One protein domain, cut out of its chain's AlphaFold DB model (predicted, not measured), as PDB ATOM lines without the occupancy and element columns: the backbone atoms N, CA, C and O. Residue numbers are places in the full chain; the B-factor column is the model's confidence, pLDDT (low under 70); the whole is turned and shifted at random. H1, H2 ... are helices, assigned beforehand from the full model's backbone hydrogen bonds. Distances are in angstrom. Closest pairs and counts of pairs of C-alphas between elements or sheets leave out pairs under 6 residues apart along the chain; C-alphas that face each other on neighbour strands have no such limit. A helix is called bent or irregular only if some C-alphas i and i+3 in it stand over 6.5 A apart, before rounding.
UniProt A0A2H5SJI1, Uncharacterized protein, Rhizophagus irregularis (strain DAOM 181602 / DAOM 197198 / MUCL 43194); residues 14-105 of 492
ATOM      1  N   ARG A  14     -48.137  25.637 -11.432       60.38
ATOM      2  CA  ARG A  14     -47.103  26.558 -11.933       60.38
ATOM      3  C   ARG A  14     -47.483  28.020 -11.695       60.38
ATOM      4  O   ARG A  14     -46.604  28.842 -11.460       60.38
ATOM      5  N   LYS A  15     -48.782  28.349 -11.689       58.00
ATOM      6  CA  LYS A  15     -49.281  29.713 -11.426       58.00
ATOM      7  C   LYS A  15     -49.249  30.091  -9.945       58.00
ATOM      8  O   LYS A  15     -49.161  31.273  -9.633       58.00
ATOM      9  N   ILE A  16     -49.272  29.105  -9.046       54.94
ATOM     10  CA  ILE A  16     -49.155  29.308  -7.590       54.94
ATOM     11  C   ILE A  16     -47.692  29.609  -7.187       54.94
ATOM     12  O   ILE A  16     -47.437  30.199  -6.145       54.94
ATOM     13  N   ILE A  17     -46.715  29.287  -8.043       53.19
ATOM     14  CA  ILE A  17     -45.267  29.344  -7.746       53.19
ATOM     15  C   ILE A  17     -44.617  30.703  -8.050       53.19
ATOM     16  O   ILE A  17     -43.417  30.885  -7.843       53.19
ATOM     17  N   ASN A  18     -45.388  31.713  -8.460       49.16
ATOM     18  CA  ASN A  18     -44.840  33.072  -8.521       49.16
ATOM     19  C   ASN A  18     -44.539  33.664  -7.128       49.16
ATOM     20  O   ASN A  18     -43.863  34.687  -7.042       49.16
ATOM     21  N   GLU A  19     -44.915  32.981  -6.042       49.44
ATOM     22  CA  GLU A  19     -44.405  33.220  -4.691       49.44
ATOM     23  C   GLU A  19     -43.312  32.188  -4.356       49.44
ATOM     24  O   GLU A  19     -43.549  31.161  -3.719       49.44
ATOM     25  N   LYS A  20     -42.079  32.424  -4.826       53.94
ATOM     26  CA  LYS A  20     -40.903  31.615  -4.460       53.94
ATOM     27  C   LYS A  20     -40.603  31.762  -2.963       53.94
ATOM     28  O   LYS A  20     -39.823  32.621  -2.563       53.94
ATOM     29  N   GLY A  21     -41.195  30.911  -2.133       61.22
ATOM     30  CA  GLY A  21     -40.727  30.720  -0.763       61.22
ATOM     31  C   GLY A  21     -39.361  30.026  -0.763       61.22
ATOM     32  O   GLY A  21     -39.229  28.942  -1.329       61.22
ATOM     33  N   THR A  22     -38.363  30.616  -0.102       70.25
ATOM     34  CA  THR A  22     -36.995  30.066   0.046       70.25
ATOM     35  C   THR A  22     -36.876  29.010   1.152       70.25
ATOM     36  O   THR A  22     -35.802  28.484   1.434       70.25
ATOM     37  N   LYS A  23     -38.007  28.682   1.786       81.81
ATOM     38  CA  LYS A  23     -38.138  27.868   3.003       81.81
ATOM     39  C   LYS A  23     -37.433  26.508   2.939       81.81
ATOM     40  O   LYS A  23     -36.944  26.017   3.945       81.81
ATOM     41  N   PHE A  24     -37.387  25.906   1.754       86.56
ATOM     42  CA  PHE A  24     -36.894  24.543   1.537       86.56
ATOM     43  C   PHE A  24     -35.632  24.501   0.654       86.56
ATOM     44  O   PHE A  24     -35.230  23.427   0.214       86.56
ATOM     45  N   ASP A  25     -35.010  25.645   0.350       88.00
ATOM     46  CA  ASP A  25     -33.940  25.721  -0.655       88.00
ATOM     47  C   ASP A  25     -32.711  24.888  -0.285       88.00
ATOM     48  O   ASP A  25     -32.116  24.259  -1.157       88.00
ATOM     49  N   VAL A  26     -32.365  24.806   1.003       89.19
ATOM     50  CA  VAL A  26     -31.251  23.963   1.468       89.19
ATOM     51  C   VAL A  26     -31.501  22.490   1.139       89.19
ATOM     52  O   VAL A  26     -30.610  21.813   0.628       89.19
ATOM     53  N   PHE A  27     -32.727  22.013   1.361       91.69
ATOM     54  CA  PHE A  27     -33.128  20.651   1.022       91.69
ATOM     55  C   PHE A  27     -33.147  20.430  -0.499       91.69
ATOM     56  O   PHE A  27     -32.667  19.406  -0.983       91.69
ATOM     57  N   TRP A  28     -33.655  21.396  -1.272       91.25
ATOM     58  CA  TRP A  28     -33.690  21.289  -2.735       91.25
ATOM     59  C   TRP A  28     -32.308  21.271  -3.374       91.25
ATOM     60  O   TRP A  28     -32.103  20.516  -4.322       91.25
ATOM     61  N   ASN A  29     -31.373  22.065  -2.854       90.88
ATOM     62  CA  ASN A  29     -30.001  22.103  -3.350       90.88
ATOM     63  C   ASN A  29     -29.291  20.770  -3.093       90.88
ATOM     64  O   ASN A  29     -28.734  20.199  -4.022       90.88
ATOM     65  N   GLU A  30     -29.398  20.213  -1.882       91.75
ATOM     66  CA  GLU A  30     -28.788  18.912  -1.574       91.75
ATOM     67  C   GLU A  30     -29.424  17.771  -2.393       91.75
ATOM     68  O   GLU A  30     -28.736  16.859  -2.851       91.75
ATOM     69  N   MET A  31     -30.735  17.839  -2.651       89.69
ATOM     70  CA  MET A  31     -31.416  16.902  -3.547       89.69
ATOM     71  C   MET A  31     -30.942  17.029  -5.004       89.69
ATOM     72  O   MET A  31     -30.767  16.014  -5.678       89.69
ATOM     73  N   GLN A  32     -30.708  18.252  -5.491       89.06
ATOM     74  CA  GLN A  32     -30.148  18.483  -6.823       89.06
ATOM     75  C   GLN A  32     -28.719  17.939  -6.929       89.06
ATOM     76  O   GLN A  32     -28.389  17.305  -7.931       89.06
ATOM     77  N   ASP A  33     -27.899  18.140  -5.895       89.62
ATOM     78  CA  ASP A  33     -26.535  17.611  -5.823       89.62
ATOM     79  C   ASP A  33     -26.539  16.078  -5.862       89.62
ATOM     80  O   ASP A  33     -25.833  15.479  -6.673       89.62
ATOM     81  N   TYR A  34     -27.423  15.432  -5.091       89.62
ATOM     82  CA  TYR A  34     -27.604  13.979  -5.141       89.62
ATOM     83  C   TYR A  34     -27.951  13.477  -6.549       89.62
ATOM     84  O   TYR A  34     -27.376  12.491  -7.008       89.62
ATOM     85  N   PHE A  35     -28.853  14.155  -7.262       85.38
ATOM     86  CA  PHE A  35     -29.209  13.775  -8.631       85.38
ATOM     87  C   PHE A  35     -28.085  13.991  -9.647       85.38
ATOM     88  O   PHE A  35     -28.010  13.257 -10.633       85.38
ATOM     89  N   ASN A  36     -27.223  14.984  -9.421       84.44
ATOM     90  CA  ASN A  36     -26.052  15.222 -10.260       84.44
ATOM     91  C   ASN A  36     -24.986  14.130 -10.061       84.44
ATOM     92  O   ASN A  36     -24.274  13.790 -11.003       84.44
ATOM     93  N   GLU A  37     -24.882  13.573  -8.852       84.94
ATOM     94  CA  GLU A  37     -23.947  12.491  -8.522       84.94
ATOM     95  C   GLU A  37     -24.465  11.109  -8.940       84.94
ATOM     96  O   GLU A  37     -23.715  10.279  -9.459       84.94
ATOM     97  N   VAL A  38     -25.748  10.844  -8.695       77.31
ATOM     98  CA  VAL A  38     -26.374   9.535  -8.869       77.31
ATOM     99  C   VAL A  38     -27.667   9.712  -9.642       77.31
ATOM    100  O   VAL A  38     -28.598  10.354  -9.169       77.31
ATOM    101  N   MET A  39     -27.777   9.065 -10.803       70.00
ATOM    102  CA  MET A  39     -29.058   8.942 -11.498       70.00
ATOM    103  C   MET A  39     -29.858   7.795 -10.859       70.00
ATOM    104  O   MET A  39     -29.511   6.626 -11.062       70.00
ATOM    105  N   PRO A  40     -30.926   8.065 -10.087       62.50
ATOM    106  CA  PRO A  40     -31.622   7.012  -9.374       62.50
ATOM    107  C   PRO A  40     -32.570   6.277 -10.330       62.50
ATOM    108  O   PRO A  40     -33.616   6.790 -10.718       62.50
ATOM    109  N   ILE A  41     -32.202   5.054 -10.714       54.72
ATOM    110  CA  ILE A  41     -32.971   4.246 -11.679       54.72
ATOM    111  C   ILE A  41     -34.212   3.603 -11.021       54.72
ATOM    112  O   ILE A  41     -35.219   3.377 -11.689       54.72
ATOM    113  N   ALA A  42     -34.174   3.333  -9.708       60.38
ATOM    114  CA  ALA A  42     -35.283   2.725  -8.969       60.38
ATOM    115  C   ALA A  42     -35.269   3.111  -7.477       60.38
ATOM    116  O   ALA A  42     -34.754   2.370  -6.644       60.38
ATOM    117  N   ILE A  43     -35.851   4.264  -7.134       73.38
ATOM    118  CA  ILE A  43     -36.001   4.725  -5.745       73.38
ATOM    119  C   ILE A  43     -37.421   5.249  -5.494       73.38
ATOM    120  O   ILE A  43     -38.034   5.843  -6.387       73.38
ATOM    121  N   SER A  44     -37.977   5.020  -4.300       77.69
ATOM    122  CA  SER A  44     -39.245   5.643  -3.899       77.69
ATOM    123  C   SER A  44     -39.020   7.091  -3.440       77.69
ATOM    124  O   SER A  44     -37.921   7.440  -3.021       77.69
ATOM    125  N   VAL A  45     -40.048   7.952  -3.485       80.12
ATOM    126  CA  VAL A  45     -39.916   9.341  -2.982       80.12
ATOM    127  C   VAL A  45     -39.585   9.351  -1.495       80.12
ATOM    128  O   VAL A  45     -38.777  10.157  -1.058       80.12
ATOM    129  N   LYS A  46     -40.173   8.430  -0.725       80.56
ATOM    130  CA  LYS A  46     -39.910   8.309   0.709       80.56
ATOM    131  C   LYS A  46     -38.441   7.983   0.978       80.56
ATOM    132  O   LYS A  46     -37.813   8.652   1.789       80.56
ATOM    133  N   ASP A  47     -37.900   6.991   0.275       83.12
ATOM    134  CA  ASP A  47     -36.501   6.591   0.450       83.12
ATOM    135  C   ASP A  47     -35.558   7.684  -0.053       83.12
ATOM    136  O   ASP A  47     -34.551   7.967   0.580       83.12
ATOM    137  N   LEU A  48     -35.912   8.362  -1.148       85.69
ATOM    138  CA  LEU A  48     -35.166   9.518  -1.630       85.69
ATOM    139  C   LEU A  48     -35.111  10.630  -0.574       85.69
ATOM    140  O   LEU A  48     -34.033  11.142  -0.303       85.69
ATOM    141  N   VAL A  49     -36.248  10.997   0.025       88.56
ATOM    142  CA  VAL A  49     -36.292  12.001   1.099       88.56
ATOM    143  C   VAL A  49     -35.391  11.578   2.254       88.56
ATOM    144  O   VAL A  49     -34.604  12.393   2.723       88.56
ATOM    145  N   GLN A  50     -35.444  10.306   2.654       89.56
ATOM    146  CA  GLN A  50     -34.592   9.772   3.714       89.56
ATOM    147  C   GLN A  50     -33.097   9.871   3.369       89.56
ATOM    148  O   GLN A  50     -32.319  10.323   4.201       89.56
ATOM    149  N   ILE A  51     -32.700   9.552   2.133       89.75
ATOM    150  CA  ILE A  51     -31.310   9.707   1.674       89.75
ATOM    151  C   ILE A  51     -30.861  11.170   1.748       89.75
ATOM    152  O   ILE A  51     -29.742  11.449   2.173       89.75
ATOM    153  N   ILE A  52     -31.711  12.120   1.346       92.19
ATOM    154  CA  ILE A  52     -31.354  13.545   1.420       92.19
ATOM    155  C   ILE A  52     -31.234  14.009   2.876       92.19
ATOM    156  O   ILE A  52     -30.308  14.751   3.193       92.19
ATOM    157  N   ILE A  53     -32.109  13.539   3.768       91.00
ATOM    158  CA  ILE A  53     -32.003  13.798   5.212       91.00
ATOM    159  C   ILE A  53     -30.667  13.274   5.747       91.00
ATOM    160  O   ILE A  53     -29.930  14.035   6.363       91.00
ATOM    161  N   GLU A  54     -30.303  12.029   5.437       92.00
ATOM    162  CA  GLU A  54     -29.030  11.431   5.861       92.00
ATOM    163  C   GLU A  54     -27.816  12.208   5.318       92.00
ATOM    164  O   GLU A  54     -26.818  12.386   6.015       92.00
ATOM    165  N   ARG A  55     -27.883  12.730   4.085       92.81
ATOM    166  CA  ARG A  55     -26.830  13.600   3.528       92.81
ATOM    167  C   ARG A  55     -26.712  14.921   4.286       92.81
ATOM    168  O   ARG A  55     -25.598  15.349   4.588       92.81
ATOM    169  N   LEU A  56     -27.838  15.547   4.629       92.12
ATOM    170  CA  LEU A  56     -27.856  16.771   5.433       92.12
ATOM    171  C   LEU A  56     -27.319  16.517   6.850       92.12
ATOM    172  O   LEU A  56     -26.504  17.298   7.338       92.12
ATOM    173  N   GLU A  57     -27.702  15.410   7.486       91.38
ATOM    174  CA  GLU A  57     -27.163  14.990   8.785       91.38
ATOM    175  C   GLU A  57     -25.652  14.762   8.718       91.38
ATOM    176  O   GLU A  57     -24.922  15.258   9.565       91.38
ATOM    177  N   ASN A  58     -25.136  14.118   7.672       90.12
ATOM    178  CA  ASN A  58     -23.689  13.954   7.503       90.12
ATOM    179  C   ASN A  58     -22.950  15.291   7.306       90.12
ATOM    180  O   ASN A  58     -21.792  15.422   7.704       90.12
ATOM    181  N   LYS A  59     -23.607  16.293   6.707       89.69
ATOM    182  CA  LYS A  59     -23.033  17.621   6.438       89.69
ATOM    183  C   LYS A  59     -23.028  18.531   7.667       89.69
ATOM    184  O   LYS A  59     -22.094  19.311   7.837       89.69
ATOM    185  N   TYR A  60     -24.057  18.437   8.510       87.62
ATOM    186  CA  TYR A  60     -24.272  19.341   9.649       87.62
ATOM    187  C   TYR A  60     -24.206  18.653  11.028       87.62
ATOM    188  O   TYR A  60     -24.257  19.324  12.057       87.62
ATOM    189  N   GLY A  61     -24.082  17.327  11.079       83.62
ATOM    190  CA  GLY A  61     -24.196  16.500  12.282       83.62
ATOM    191  C   GLY A  61     -25.652  16.332  12.725       83.62
ATOM    192  O   GLY A  61     -26.241  15.266  12.592       83.62
ATOM    193  N   THR A  62     -26.247  17.402  13.250       83.69
ATOM    194  CA  THR A  62     -27.687  17.489  13.538       83.69
ATOM    195  C   THR A  62     -28.274  18.541  12.619       83.69
ATOM    196  O   THR A  62     -27.732  19.642  12.566       83.69
ATOM    197  N   ILE A  63     -29.356  18.220  11.901       83.62
ATOM    198  CA  ILE A  63     -29.996  19.181  10.995       83.62
ATOM    199  C   ILE A  63     -30.428  20.416  11.808       83.62
ATOM    200  O   ILE A  63     -31.210  20.277  12.752       83.62
ATOM    201  N   PRO A  64     -29.913  21.612  11.478       84.12
ATOM    202  CA  PRO A  64     -30.331  22.865  12.092       84.12
ATOM    203  C   PRO A  64     -31.852  23.083  12.021       84.12
ATOM    204  O   PRO A  64     -32.474  22.805  10.999       84.12
ATOM    205  N   ASN A  65     -32.459  23.612  13.090       79.81
ATOM    206  CA  ASN A  65     -33.917  23.815  13.184       79.81
ATOM    207  C   ASN A  65     -34.482  24.810  12.150       79.81
ATOM    208  O   ASN A  65     -35.692  24.864  11.948       79.81
ATOM    209  N   ASP A  66     -33.627  25.627  11.540       82.69
ATOM    210  CA  ASP A  66     -33.949  26.560  10.459       82.69
ATOM    211  C   ASP A  66     -33.986  25.894   9.073       82.69
ATOM    212  O   ASP A  66     -34.488  26.496   8.123       82.69
ATOM    213  N   ILE A  67     -33.505  24.652   8.949       83.06
ATOM    214  CA  ILE A  67     -33.631  23.855   7.727       83.06
ATOM    215  C   ILE A  67     -34.915  23.041   7.805       83.06
ATOM    216  O   ILE A  67     -35.028  22.064   8.544       83.06
ATOM    217  N   GLU A  68     -35.889  23.425   6.989       85.94
ATOM    218  CA  GLU A  68     -37.139  22.690   6.905       85.94
ATOM    219  C   GLU A  68     -37.084  21.540   5.898       85.94
ATOM    220  O   GLU A  68     -36.559  21.667   4.789       85.94
ATOM    221  N   ILE A  69     -37.709  20.422   6.276       87.81
ATOM    222  CA  ILE A  69     -37.869  19.248   5.422       87.81
ATOM    223  C   ILE A  69     -39.292  19.257   4.835       87.81
ATOM    224  O   ILE A  69     -40.271  19.279   5.585       87.81
ATOM    225  N   PRO A  70     -39.438  19.243   3.502       87.75
ATOM    226  CA  PRO A  70     -40.738  19.204   2.840       87.75
ATOM    227  C   PRO A  70     -41.431  17.845   3.016       87.75
ATOM    228  O   PRO A  70     -40.779  16.809   3.158       87.75
ATOM    229  N   SER A  71     -42.767  17.823   2.940       83.62
ATOM    230  CA  SER A  71     -43.510  16.558   2.952       83.62
ATOM    231  C   SER A  71     -43.233  15.728   1.695       83.62
ATOM    232  O   SER A  71     -42.938  16.266   0.623       83.62
ATOM    233  N   THR A  72     -43.385  14.407   1.803       80.69
ATOM    234  CA  THR A  72     -43.184  13.472   0.682       80.69
ATOM    235  C   THR A  72     -44.072  13.831  -0.515       80.69
ATOM    236  O   THR A  72     -43.629  13.782  -1.662       80.69
ATOM    237  N   GLU A  73     -45.311  14.247  -0.257       77.25
ATOM    238  CA  GLU A  73     -46.262  14.692  -1.274       77.25
ATOM    239  C   GLU A  73     -45.763  15.954  -1.979       77.25
ATOM    240  O   GLU A  73     -45.832  16.046  -3.202       77.25
ATOM    241  N   TRP A  74     -45.209  16.913  -1.232       82.25
ATOM    242  CA  TRP A  74     -44.686  18.143  -1.816       82.25
ATOM    243  C   TRP A  74     -43.446  17.892  -2.677       82.25
ATOM    244  O   TRP A  74     -43.345  18.451  -3.771       82.25
ATOM    245  N   VAL A  75     -42.551  17.006  -2.228       83.44
ATOM    246  CA  VAL A  75     -41.382  16.541  -2.994       83.44
ATOM    247  C   VAL A  75     -41.824  15.870  -4.292       83.44
ATOM    248  O   VAL A  75     -41.279  16.167  -5.352       83.44
ATOM    249  N   GLN A  76     -42.855  15.019  -4.244       80.56
ATOM    250  CA  GLN A  76     -43.385  14.350  -5.433       80.56
ATOM    251  C   GLN A  76     -43.834  15.348  -6.514       80.56
ATOM    252  O   GLN A  76     -43.635  15.096  -7.702       80.56
ATOM    253  N   LEU A  77     -44.420  16.481  -6.120       80.06
ATOM    254  CA  LEU A  77     -44.883  17.510  -7.053       80.06
ATOM    255  C   LEU A  77     -43.728  18.316  -7.676       80.06
ATOM    256  O   LEU A  77     -43.958  19.008  -8.665       80.06
ATOM    257  N   GLN A  78     -42.496  18.217  -7.153       82.25
ATOM    258  CA  GLN A  78     -41.331  18.943  -7.680       82.25
ATOM    259  C   GLN A  78     -40.685  18.306  -8.921       82.25
ATOM    260  O   GLN A  78     -39.872  18.945  -9.591       82.25
ATOM    261  N   PHE A  79     -41.026  17.055  -9.229       81.56
ATOM    262  CA  PHE A  79     -40.505  16.340 -10.393       81.56
ATOM    263  C   PHE A  79     -41.108  16.832 -11.707       81.56
ATOM    264  O   PHE A  79     -42.118  17.535 -11.726       81.56
ATOM    265  N   TRP A  80     -40.503  16.425 -12.822       72.75
ATOM    266  CA  TRP A  80     -41.070  16.667 -14.136       72.75
ATOM    267  C   TRP A  80     -42.349  15.832 -14.325       72.75
ATOM    268  O   TRP A  80     -42.391  14.658 -13.925       72.75
ATOM    269  N   PRO A  81     -43.399  16.407 -14.936       64.19
ATOM    270  CA  PRO A  81     -44.661  15.723 -15.161       64.19
ATOM    271  C   PRO A  81     -44.477  14.413 -15.927       64.19
ATOM    272  O   PRO A  81     -43.645  14.269 -16.824       64.19
ATOM    273  N   LYS A  82     -45.298  13.434 -15.546       62.38
ATOM    274  CA  LYS A  82     -45.289  12.081 -16.111       62.38
ATOM    275  C   LYS A  82     -45.740  12.091 -17.580       62.38
ATOM    276  O   LYS A  82     -45.220  11.335 -18.395       62.38
ATOM    277  N   THR A  83     -46.685  12.964 -17.907       57.28
ATOM    278  CA  THR A  83     -47.255  13.176 -19.245       57.28
ATOM    279  C   THR A  83     -47.578  14.656 -19.454       57.28
ATOM    280  O   THR A  83     -47.817  15.361 -18.469       57.28
ATOM    281  N   GLU A  84     -47.672  15.101 -20.712       54.84
ATOM    282  CA  GLU A  84     -48.095  16.467 -21.094       54.84
ATOM    283  C   GLU A  84     -49.442  16.848 -20.438       54.84
ATOM    284  O   GLU A  84     -49.603  17.922 -19.869       54.84
ATOM    285  N   PHE A  85     -50.375  15.891 -20.347       50.97
ATOM    286  CA  PHE A  85     -51.682  16.049 -19.683       50.97
ATOM    287  C   PHE A  85     -51.633  16.296 -18.161       50.97
ATOM    288  O   PHE A  85     -52.664  16.523 -17.534       50.97
ATOM    289  N   SER A  86     -50.463  16.188 -17.528       56.00
ATOM    290  CA  SER A  86     -50.293  16.374 -16.080       56.00
ATOM    291  C   SER A  86     -49.397  17.554 -15.719       56.00
ATOM    292  O   SER A  86     -49.166  17.772 -14.533       56.00
ATOM    293  N   GLU A  87     -48.921  18.324 -16.701       60.59
ATOM    294  CA  GLU A  87     -47.983  19.436 -16.497       60.59
ATOM    295  C   GLU A  87     -48.439  20.427 -15.432       60.59
ATOM    296  O   GLU A  87     -47.657  20.825 -14.576       60.59
ATOM    297  N   ASN A  88     -49.732  20.736 -15.421       61.69
ATOM    298  CA  ASN A  88     -50.347  21.681 -14.494       61.69
ATOM    299  C   ASN A  88     -50.307  21.204 -13.027       61.69
ATOM    300  O   ASN A  88     -50.557  21.990 -12.121       61.69
ATOM    301  N   ARG A  89     -50.010  19.923 -12.763       65.31
ATOM    302  CA  ARG A  89     -49.939  19.337 -11.409       65.31
ATOM    303  C   ARG A  89     -48.515  19.212 -10.873       65.31
ATOM    304  O   ARG A  89     -48.349  18.691  -9.777       65.31
ATOM    305  N   TYR A  90     -47.501  19.619 -11.626       70.25
ATOM    306  CA  TYR A  90     -46.101  19.493 -11.226       70.25
ATOM    307  C   TYR A  90     -45.385  20.830 -11.393       70.25
ATOM    308  O   TYR A  90     -45.721  21.631 -12.262       70.25
ATOM    309  N   THR A  91     -44.385  21.078 -10.552       72.38
ATOM    310  CA  THR A  91     -43.588  22.308 -10.619       72.38
ATOM    311  C   THR A  91     -42.455  22.195 -11.634       72.38
ATOM    312  O   THR A  91     -42.026  23.205 -12.183       72.38
ATOM    313  N   GLY A  92     -41.974  20.971 -11.894       72.25
ATOM    314  CA  GLY A  92     -40.870  20.706 -12.816       72.25
ATOM    315  C   GLY A  92     -39.502  21.201 -12.332       72.25
ATOM    316  O   GLY A  92     -38.594  21.318 -13.152       72.25
ATOM    317  N   ARG A  93     -39.335  21.493 -11.029       79.38
ATOM    318  CA  ARG A  93     -38.061  21.953 -10.435       79.38
ATOM    319  C   ARG A  93     -36.902  21.006 -10.757       79.38
ATOM    320  O   ARG A  93     -35.821  21.476 -11.096       79.38
ATOM    321  N   PHE A  94     -37.130  19.698 -10.671       79.06
ATOM    322  CA  PHE A  94     -36.145  18.689 -11.050       79.06
ATOM    323  C   PHE A  94     -36.468  18.150 -12.444       79.06
ATOM    324  O   PHE A  94     -37.576  17.658 -12.672       79.06
ATOM    325  N   GLN A  95     -35.497  18.171 -13.365       74.12
ATOM    326  CA  GLN A  95     -35.621  17.621 -14.729       74.12
ATOM    327  C   GLN A  95     -35.593  16.078 -14.753       74.12
ATOM    328  O   GLN A  95     -34.933  15.447 -15.575       74.12
ATOM    329  N   ILE A  96     -36.311  15.453 -13.822       71.50
ATOM    330  CA  ILE A  96     -36.412  14.008 -13.652       71.50
ATOM    331  C   ILE A  96     -37.887  13.644 -13.731       71.50
ATOM    332  O   ILE A  96     -38.709  14.206 -13.010       71.50
ATOM    333  N   ARG A  97     -38.219  12.685 -14.599       68.44
ATOM    334  CA  ARG A  97     -39.574  12.139 -14.755       68.44
ATOM    335  C   ARG A  97     -39.597  10.659 -14.412       68.44
ATOM    336  O   ARG A  97     -38.637   9.936 -14.668       68.44
ATOM    337  N   TYR A  98     -40.737  10.183 -13.926       62.62
ATOM    338  CA  TYR A  98     -40.963   8.748 -13.786       62.62
ATOM    339  C   TYR A  98     -41.060   8.088 -15.163       62.62
ATOM    340  O   TYR A  98     -41.860   8.517 -15.996       62.62
ATOM    341  N   MET A  99     -40.309   7.006 -15.388       56.66
ATOM    342  CA  MET A  99     -40.583   6.121 -16.519       56.66
ATOM    343  C   MET A  99     -41.936   5.440 -16.300       56.66
ATOM    344  O   MET A  99     -42.138   4.722 -15.320       56.66
ATOM    345  N   ILE A 100     -42.865   5.670 -17.223       50.59
ATOM    346  CA  ILE A 100     -44.168   5.010 -17.233       50.59
ATOM    347  C   ILE A 100     -44.066   3.814 -18.171       50.59
ATOM    348  O   ILE A 100     -43.691   3.956 -19.333       50.59
ATOM    349  N   GLN A 101     -44.423   2.626 -17.690       44.09
ATOM    350  CA  GLN A 101     -44.653   1.502 -18.595       44.09
ATOM    351  C   GLN A 101     -45.836   1.844 -19.504       44.09
ATOM    352  O   GLN A 101     -46.869   2.254 -18.993       44.09
ATOM    353  N   THR A 102     -45.744   1.616 -20.816       42.69
ATOM    354  CA  THR A 102     -46.787   1.988 -21.798       42.69
ATOM    355  C   THR A 102     -48.205   1.565 -21.390       42.69
ATOM    356  O   THR A 102     -49.160   2.294 -21.633       42.69
ATOM    357  N   ARG A 103     -48.357   0.435 -20.681       45.12
ATOM    358  CA  ARG A 103     -49.644  -0.041 -20.132       45.12
ATOM    359  C   ARG A 103     -50.283   0.859 -19.061       45.12
ATOM    360  O   ARG A 103     -51.473   0.745 -18.817       45.12
ATOM    361  N   GLN A 104     -49.499   1.705 -18.397       44.53
ATOM    362  CA  GLN A 104     -49.951   2.679 -17.397       44.53
ATOM    363  C   GLN A 104     -50.205   4.068 -18.002       44.53
ATOM    364  O   GLN A 104     -50.656   4.967 -17.290       44.53
ATOM    365  N   ILE A 105     -49.922   4.263 -19.296       50.28
ATOM    366  CA  ILE A 105     -50.301   5.487 -19.997       50.28
ATOM    367  C   ILE A 105     -51.823   5.476 -20.121       50.28
ATOM    368  O   ILE A 105     -52.403   4.610 -20.778       50.28
TER     369      ILE A 105
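What this domain is: This is residues 14 to 105 of the 492 residues of an uncharacterized protein of Rhizophagus irregularis (strain DAOM 181602 / DAOM 197198 / MUCL 43194) (UniProt A0A2H5SJI1). Two longer helices, H2 and H1, cross at about a right angle near their middles, and the short helix H3 packs on the first residues of H2. The short H4 lies beyond H3, away from H1 and H2, and much of the rest is loop, including the last stretch, residues 90 to 105. The printed part has 92 residues, with four named helices in the order H1, H2, H3, H4 and no named strand. The class is all helix, though under half of the residues, 41 of the 92, are in named helices. The whole is compact, with a radius of gyration of the C-alphas of 14.2 A and spans of 44 by 31 by 20 A.

Where its parts are: H2, the longest helix, holds residues 45 to 60 and measures 22.5 A from C-alpha 45 at (-39.916, 9.341, -2.982) to C-alpha 60. H1, residues 25 to 37, begins with C-alpha 25 at (-33.940, 25.721, -0.655) and is 18.4 A long. H3 is residues 72 to 77, 8.9 A. H4 is residues 84 to 89, 10.3 A, and ends with C-alpha 89 at (-49.939, 19.337, -11.409); it is irregular, with C-alphas 85 and 88 7.8 A apart.

How they stand to each other: H2 touches H1 with residues 52 to 56 alone, about perpendicular at 77 degrees; the closest C-alphas are those of Met 31 and Ile 52, 6.0 A apart. With residues 45 to 49 alone H2 touches H3, about perpendicular at 73 degrees, the closest C-alphas being those of Lys 46 and Thr 72, 6.1 A apart. H3 and H4 are close but not clearly touching, the closest C-alphas, of Leu 77 and Arg 89, being 6.9 A apart. H1 and H3, H1 and H4, and H2 and H4 are apart. Every O i to N i+4 pair is within hydrogen-bond range in H1, H2 and H3; in H4 0 of 2 are, against 2 of 3 O i to N i+3 pairs.

The domain as a whole: The C-alphas farthest apart, of Gly 61 and Arg 103, are 44.4 A from each other. The printed part has no cut, and the link from H2 to H3, 11 residues, is long. Mean pLDDT of the printed part is 74.9; residues 14 to 21, 40 to 42, 81 to 89 and 97 to 105 are under 70.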